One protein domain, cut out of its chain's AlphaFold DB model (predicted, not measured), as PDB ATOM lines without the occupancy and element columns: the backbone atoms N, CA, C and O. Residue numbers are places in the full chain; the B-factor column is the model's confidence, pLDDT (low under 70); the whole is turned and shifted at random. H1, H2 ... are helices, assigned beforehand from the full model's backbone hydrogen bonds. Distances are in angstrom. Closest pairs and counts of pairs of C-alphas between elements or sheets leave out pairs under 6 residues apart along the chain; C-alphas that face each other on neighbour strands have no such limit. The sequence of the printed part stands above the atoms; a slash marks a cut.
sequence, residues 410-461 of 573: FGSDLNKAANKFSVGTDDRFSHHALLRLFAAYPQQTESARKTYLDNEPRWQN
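Overview. This is residues 410 to 461 of the 573 residues of an uncharacterized protein of Neisseria cinerea ATCC 14685 (UniProt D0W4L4). Three helices make a small, rounded body: H1 and H3 lie side by side and run the same way, and H2 runs back at a steep slant on one side of this pair. H2 comes near H1 at His 431 and meets H3 with residues 435 to 438, and the centres of the three helices make a triangle. The printed part has 52 residues with three named helices, in the order H1, H2, H3, and no named strand; the class is all helix. It is compact, with a radius of gyration of the C-alphas of 9.9 A, and the C-alphas span 26 by 21 by 18 A along their three main axes.

Along the chain. The printed part begins at Phe 410, with its C-alpha at (75.201, -21.814, -68.231). H1 takes residues 414 to 423 and is 14.7 A long from first to last C-alpha; C-alpha 414 is at (79.045, -21.626, -73.382). H2, the longest helix with 13 residues, takes residues 428 to 440 and is 18.4 A long, with C-alpha 428 at (75.308, -33.512, -63.256) and C-alpha 440 at (69.784, -30.104, -80.523). H3 takes residues 446 to 454, is 12.1 A long and ends at C-alpha 454, at (88.804, -31.367, -76.931). After it, residues 455 to 461 hold no named element.

Arrangement. H1 and H3 touch, with 15 pairs of C-alphas within 8 A. Their closest C-alphas, those of Asn 415 and Ala 448, are 4.4 A apart. The two helices run the same way at a shallow tilt of 18 degrees, 8.8 A from centre to centre. H1 and H2 are close but not clearly touching, with 2 pairs of C-alphas within 8 A; the closest are those of Phe 421 and His 431, 5.8 A apart. They run opposite ways at a steep tilt of 51 degrees. H2 touches H3 with residues 435 to 438 alone, and the closest C-alphas, those of Phe 438 and Arg 449, are 6.0 A apart. H2 and H3 run opposite ways at a steep tilt of 55 degrees. In H2 and H3 every O i to N i+4 pair is within hydrogen-bond range, and in H1 it is 5 of 6.

Size, cuts and confidence. The two C-alphas farthest apart, those of Asp 426 and Gln 443, are 26.8 A from each other. The C-alphas of Phe 410 and Asn 461, the first and last printed residues, are 19.9 A apart. The printed part has no cut. The links from H1 to H2, of 4 residues, and from H2 to H3, of 5 residues, are both tight. The mean pLDDT of the printed part is 94.7, and no printed residue is under 70.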
ATOM      1  N   PHE A 410      73.795 -21.541 -67.919       96.12
ATOM      2  CA  PHE A 410      75.201 -21.814 -68.231       96.12
ATOM      3  C   PHE A 410      76.083 -20.558 -68.266       96.12
ATOM      4  O   PHE A 410      77.306 -20.675 -68.308       96.12
ATOM      5  N   GLY A 411      75.485 -19.368 -68.190       95.06
ATOM      6  CA  GLY A 411      76.160 -18.093 -68.415       95.06
ATOM      7  C   GLY A 411      76.206 -17.713 -69.897       95.06
ATOM      8  O   GLY A 411      75.850 -18.497 -70.773       95.06
ATOM      9  N   SER A 412      76.657 -16.490 -70.184       93.62
ATOM     10  CA  SER A 412      76.731 -15.947 -71.551       93.62
ATOM     11  C   SER A 412      77.809 -16.590 -72.430       93.62
ATOM     12  O   SER A 412      77.800 -16.404 -73.643       93.62
ATOM     13  N   ASP A 413      78.735 -17.338 -71.831       95.94
ATOM     14  CA  ASP A 413      79.847 -17.991 -72.515       95.94
ATOM     15  C   ASP A 413      79.751 -19.512 -72.349       95.94
ATOM     16  O   ASP A 413      80.168 -20.087 -71.337       95.94
ATOM     17  N   LEU A 414      79.206 -20.174 -73.372       97.38
ATOM     18  CA  LEU A 414      79.045 -21.626 -73.382       97.38
ATOM     19  C   LEU A 414      80.387 -22.379 -73.399       97.38
ATOM     20  O   LEU A 414      80.428 -23.520 -72.944       97.38
ATOM     21  N   ASN A 415      81.496 -21.765 -73.836       97.56
ATOM     22  CA  ASN A 415      82.819 -22.401 -73.763       97.56
ATOM     23  C   ASN A 415      83.290 -22.535 -72.310       97.56
ATOM     24  O   ASN A 415      83.890 -23.545 -71.935       97.56
ATOM     25  N   LYS A 416      82.983 -21.554 -71.451       97.00
ATOM     26  CA  LYS A 416      83.248 -21.669 -70.006       97.00
ATOM     27  C   LYS A 416      82.429 -22.787 -69.375       97.00
ATOM     28  O   LYS A 416      82.968 -23.542 -68.566       97.00
ATOM     29  N   ALA A 417      81.160 -22.920 -69.758       96.56
ATOM     30  CA  ALA A 417      80.316 -24.017 -69.295       96.56
ATOM     31  C   ALA A 417      80.857 -25.381 -69.760       96.56
ATOM     32  O   ALA A 417      81.005 -26.283 -68.937       96.56
ATOM     33  N   ALA A 418      81.235 -25.503 -71.036       97.00
ATOM     34  CA  ALA A 418      81.860 -26.699 -71.597       97.00
ATOM     35  C   ALA A 418      83.121 -27.111 -70.819       97.00
ATOM     36  O   ALA A 418      83.227 -28.254 -70.380       97.00
ATOM     37  N   ASN A 419      84.033 -26.166 -70.562       95.81
ATOM     38  CA  ASN A 419      85.226 -26.416 -69.750       95.81
ATOM     39  C   ASN A 419      84.863 -26.895 -68.340       95.81
ATOM     40  O   ASN A 419      85.352 -27.936 -67.904       95.81
ATOM     41  N   LYS A 420      83.963 -26.183 -67.648       95.19
ATOM     42  CA  LYS A 420      83.525 -26.529 -66.288       95.19
ATOM     43  C   LYS A 420      83.002 -27.967 -66.203       95.19
ATOM     44  O   LYS A 420      83.445 -28.724 -65.345       95.19
ATOM     45  N   PHE A 421      82.069 -28.337 -67.077       95.12
ATOM     46  CA  PHE A 421      81.420 -29.651 -67.030       95.12
ATOM     47  C   PHE A 421      82.265 -30.776 -67.638       95.12
ATOM     48  O   PHE A 421      81.970 -31.948 -67.432       95.12
ATOM     49  N   SER A 422      83.325 -30.457 -68.383       93.19
ATOM     50  CA  SER A 422      84.261 -31.478 -68.859       93.19
ATOM     51  C   SER A 422      85.132 -32.041 -67.732       93.19
ATOM     52  O   SER A 422      85.441 -33.222 -67.764       93.19
ATOM     53  N   VAL A 423      85.478 -31.249 -66.709       90.12
ATOM     54  CA  VAL A 423      86.432 -31.654 -65.653       90.12
ATOM     55  C   VAL A 423      85.814 -31.818 -64.262       90.12
ATOM     56  O   VAL A 423      86.495 -32.257 -63.342       90.12
ATOM     57  N   GLY A 424      84.549 -31.436 -64.083       86.19
ATOM     58  CA  GLY A 424      83.848 -31.501 -62.800       86.19
ATOM     59  C   GLY A 424      82.789 -32.600 -62.754       86.19
ATOM     60  O   GLY A 424      82.244 -32.997 -63.780       86.19
ATOM     61  N   THR A 425      82.461 -33.054 -61.545       85.31
ATOM     62  CA  THR A 425      81.354 -33.992 -61.280       85.31
ATOM     63  C   THR A 425      80.111 -33.313 -60.695       85.31
ATOM     64  O   THR A 425      79.065 -33.948 -60.542       85.31
ATOM     65  N   ASP A 426      80.216 -32.027 -60.358       84.00
ATOM     66  CA  ASP A 426      79.147 -31.257 -59.729       84.00
ATOM     67  C   ASP A 426      78.054 -30.858 -60.730       84.00
ATOM     68  O   ASP A 426      78.326 -30.532 -61.885       84.00
ATOM     69  N   ASP A 427      76.804 -30.803 -60.257       89.00
ATOM     70  CA  ASP A 427      75.641 -30.357 -61.043       89.00
ATOM     71  C   ASP A 427      75.423 -31.171 -62.341       89.00
ATOM     72  O   ASP A 427      75.165 -30.645 -63.427       89.00
ATOM     73  N   ARG A 428      75.494 -32.502 -62.197       91.06
ATOM     74  CA  ARG A 428      75.308 -33.512 -63.256       91.06
ATOM     75  C   ARG A 428      74.054 -33.329 -64.127       91.06
ATOM     76  O   ARG A 428      74.073 -33.671 -65.302       91.06
ATOM     77  N   PHE A 429      72.966 -32.767 -63.596       91.50
ATOM     78  CA  PHE A 429      71.756 -32.501 -64.388       91.50
ATOM     79  C   PHE A 429      71.936 -31.322 -65.350       91.50
ATOM     80  O   PHE A 429      71.490 -31.392 -66.493       91.50
ATOM     81  N   SER A 430      72.637 -30.267 -64.926       94.50
ATOM     82  CA  SER A 430      73.001 -29.166 -65.822       94.50
ATOM     83  C   SER A 430      74.027 -29.615 -66.863       94.50
ATOM     84  O   SER A 430      73.947 -29.197 -68.014       94.50
ATOM     85  N   HIS A 431      74.952 -30.504 -66.488       95.81
ATOM     86  CA  HIS A 431      75.877 -31.127 -67.437       95.81
ATOM     87  C   HIS A 431      75.121 -31.900 -68.523       95.81
ATOM     88  O   HIS A 431      75.305 -31.627 -69.708       95.81
ATOM     89  N   HIS A 432      74.216 -32.796 -68.131       94.88
ATOM     90  CA  HIS A 432      73.341 -33.509 -69.058       94.88
ATOM     91  C   HIS A 432      72.602 -32.554 -70.015       94.88
ATOM     92  O   HIS A 432      72.686 -32.710 -71.233       94.88
ATOM     93  N   ALA A 433      71.955 -31.515 -69.474       95.25
ATOM     94  CA  ALA A 433      71.220 -30.533 -70.268       95.25
ATOM     95  C   ALA A 433      72.116 -29.769 -71.263       95.25
ATOM     96  O   ALA A 433      71.682 -29.468 -72.374       95.25
ATOM     97  N   LEU A 434      73.372 -29.482 -70.898       97.06
ATOM     98  CA  LEU A 434      74.333 -28.834 -71.794       97.06
ATOM     99  C   LEU A 434      74.691 -29.727 -72.991       97.06
ATOM    100  O   LEU A 434      74.723 -29.246 -74.121       97.06
ATOM    101  N   LEU A 435      74.943 -31.021 -72.772       96.81
ATOM    102  CA  LEU A 435      75.284 -31.928 -73.876       96.81
ATOM    103  C   LEU A 435      74.111 -32.117 -74.835       96.81
ATOM    104  O   LEU A 435      74.293 -32.133 -76.052       96.81
ATOM    105  N   ARG A 436      72.896 -32.177 -74.293       94.19
ATOM    106  CA  ARG A 436      71.678 -32.227 -75.095       94.19
ATOM    107  C   ARG A 436      71.450 -30.942 -75.893       94.19
ATOM    108  O   ARG A 436      71.054 -31.011 -77.054       94.19
ATOM    109  N   LEU A 437      71.756 -29.776 -75.317       96.25
ATOM    110  CA  LEU A 437      71.751 -28.497 -76.037       96.25
ATOM    111  C   LEU A 437      72.701 -28.543 -77.244       96.25
ATOM    112  O   LEU A 437      72.328 -28.082 -78.322       96.25
ATOM    113  N   PHE A 438      73.888 -29.145 -77.090       97.12
ATOM    114  CA  PHE A 438      74.842 -29.312 -78.193       97.12
ATOM    115  C   PHE A 438      74.326 -30.230 -79.302       97.12
ATOM    116  O   PHE A 438      74.593 -29.984 -80.477       97.12
ATOM    117  N   ALA A 439      73.587 -31.279 -78.940       94.69
ATOM    118  CA  ALA A 439      72.973 -32.183 -79.905       94.69
ATOM    119  C   ALA A 439      71.795 -31.526 -80.648       94.69
ATOM    120  O   ALA A 439      71.658 -31.717 -81.851       94.69
ATOM    121  N   ALA A 440      70.968 -30.742 -79.949       93.94
ATOM    122  CA  ALA A 440      69.784 -30.104 -80.523       93.94
ATOM    123  C   ALA A 440      70.097 -28.858 -81.376       93.94
ATOM    124  O   ALA A 440      69.367 -28.577 -82.321       93.94
ATOM    125  N   TYR A 441      71.173 -28.123 -81.066       95.75
ATOM    126  CA  TYR A 441      71.557 -26.873 -81.744       95.75
ATOM    127  C   TYR A 441      73.030 -26.899 -82.187       95.75
ATOM    128  O   TYR A 441      73.846 -26.096 -81.714       95.75
ATOM    129  N   PRO A 442      73.421 -27.830 -83.078       94.56
ATOM    130  CA  PRO A 442      74.827 -28.103 -83.376       94.56
ATOM    131  C   PRO A 442      75.558 -26.925 -84.031       94.56
ATOM    132  O   PRO A 442      76.756 -26.767 -83.812       94.56
ATOM    133  N   GLN A 443      74.854 -26.086 -84.799       95.31
ATOM    134  CA  GLN A 443      75.443 -24.914 -85.459       95.31
ATOM    135  C   GLN A 443      75.705 -23.784 -84.456       95.31
ATOM    136  O   GLN A 443      76.801 -23.240 -84.384       95.31
ATOM    137  N   GLN A 444      74.715 -23.460 -83.625       97.12
ATOM    138  CA  GLN A 444      74.791 -22.359 -82.661       97.12
ATOM    139  C   GLN A 444      75.734 -22.668 -81.495       97.12
ATOM    140  O   GLN A 444      76.232 -21.756 -80.837       97.12
ATOM    141  N   THR A 445      75.991 -23.950 -81.235       97.06
ATOM    142  CA  THR A 445      76.837 -24.399 -80.125       97.06
ATOM    143  C   THR A 445      78.174 -24.993 -80.566       97.06
ATOM    144  O   THR A 445      78.914 -25.506 -79.725       97.06
ATOM    145  N   GLU A 446      78.528 -24.886 -81.850       97.12
ATOM    146  CA  GLU A 446      79.698 -25.536 -82.452       97.12
ATOM    147  C   GLU A 446      80.992 -25.309 -81.652       97.12
ATOM    148  O   GLU A 446      81.682 -26.269 -81.301       97.12
ATOM    149  N   SER A 447      81.294 -24.051 -81.308       97.69
ATOM    150  CA  SER A 447      82.500 -23.687 -80.550       97.69
ATOM    151  C   SER A 447      82.537 -24.346 -79.167       97.69
ATOM    152  O   SER A 447      83.563 -24.909 -78.788       97.69
ATOM    153  N   ALA A 448      81.422 -24.325 -78.434       98.00
ATOM    154  CA  ALA A 448      81.336 -24.904 -77.095       98.00
ATOM    155  C   ALA A 448      81.375 -26.435 -77.126       98.00
ATOM    156  O   ALA A 448      82.050 -27.049 -76.300       98.00
ATOM    157  N   ARG A 449      80.718 -27.050 -78.117       97.81
ATOM    158  CA  ARG A 449      80.784 -28.491 -78.372       97.81
ATOM    159  C   ARG A 449      82.221 -28.933 -78.644       97.81
ATOM    160  O   ARG A 449      82.668 -29.908 -78.048       97.81
ATOM    161  N   LYS A 450      82.953 -28.203 -79.493       97.69
ATOM    162  CA  LYS A 450      84.366 -28.484 -79.776       97.69
ATOM    163  C   LYS A 450      85.223 -28.382 -78.514       97.69
ATOM    164  O   LYS A 450      85.898 -29.343 -78.174       97.69
ATOM    165  N   THR A 451      85.094 -27.288 -77.759       98.00
ATOM    166  CA  THR A 451      85.771 -27.119 -76.459       98.00
ATOM    167  C   THR A 451      85.484 -28.279 -75.499       98.00
ATOM    168  O   THR A 451      86.370 -28.729 -74.777       98.00
ATOM    169  N   TYR A 452      84.248 -28.783 -75.468       98.19
ATOM    170  CA  TYR A 452      83.877 -29.909 -74.614       98.19
ATOM    171  C   TYR A 452      84.562 -31.223 -75.034       98.19
ATOM    172  O   TYR A 452      85.070 -31.943 -74.172       98.19
ATOM    173  N   LEU A 453      84.574 -31.521 -76.339       97.50
ATOM    174  CA  LEU A 453      85.184 -32.726 -76.917       97.50
ATOM    175  C   LEU A 453      86.718 -32.700 -76.852       97.50
ATOM    176  O   LEU A 453      87.321 -33.723 -76.546       97.50
ATOM    177  N   ASP A 454      87.346 -31.539 -77.048       96.62
ATOM    178  CA  ASP A 454      88.804 -31.367 -76.931       96.62
ATOM    179  C   ASP A 454      89.308 -31.648 -75.497       96.62
ATOM    180  O   ASP A 454      90.479 -31.960 -75.284       96.62
ATOM    181  N   ASN A 455      88.416 -31.577 -74.503       96.31
ATOM    182  CA  ASN A 455      88.695 -31.922 -73.110       96.31
ATOM    183  C   ASN A 455      88.427 -33.401 -72.763       96.31
ATOM    184  O   ASN A 455      88.472 -33.740 -71.578       96.31
ATOM    185  N   GLU A 456      88.159 -34.280 -73.735       95.88
ATOM    186  CA  GLU A 456      87.879 -35.706 -73.482       95.88
ATOM    187  C   GLU A 456      88.879 -36.400 -72.541       95.88
ATOM    188  O   GLU A 456      88.419 -37.038 -71.591       95.88
ATOM    189  N   PRO A 457      90.204 -36.179 -72.645       94.38
ATOM    190  CA  PRO A 457      91.166 -36.819 -71.745       94.38
ATOM    191  C   PRO A 457      90.999 -36.451 -70.262       94.38
ATOM    192  O   PRO A 457      91.636 -37.045 -69.394       94.38
ATOM    193  N   ARG A 458      90.196 -35.424 -69.956       93.50
ATOM    194  CA  ARG A 458      89.935 -34.923 -68.598       93.50
ATOM    195  C   ARG A 458      88.517 -35.214 -68.117       93.50
ATOM    196  O   ARG A 458      88.178 -34.817 -66.998       93.50
ATOM    197  N   TRP A 459      87.703 -35.876 -68.941       95.62
ATOM    198  CA  TRP A 459      86.329 -36.210 -68.606       95.62
ATOM    199  C   TRP A 459      86.237 -36.993 -67.307       95.62
ATOM    200  O   TRP A 459      86.817 -38.063 -67.150       95.62
ATOM    201  N   GLN A 460      85.461 -36.449 -66.375       90.94
ATOM    202  CA  GLN A 460      85.076 -37.166 -65.169       90.94
ATOM    203  C   GLN A 460      83.823 -38.000 -65.424       90.94
ATOM    204  O   GLN A 460      83.002 -37.671 -66.292       90.94
ATOM    205  N   ASN A 461      83.694 -39.068 -64.641       86.38
ATOM    206  CA  ASN A 461      82.555 -39.977 -64.601       86.38
ATOM    207  C   ASN A 461      82.061 -40.074 -63.154       86.38
ATOM    208  O   ASN A 461      82.807 -39.790 -62.219       86.38
TER     209      ASN A 461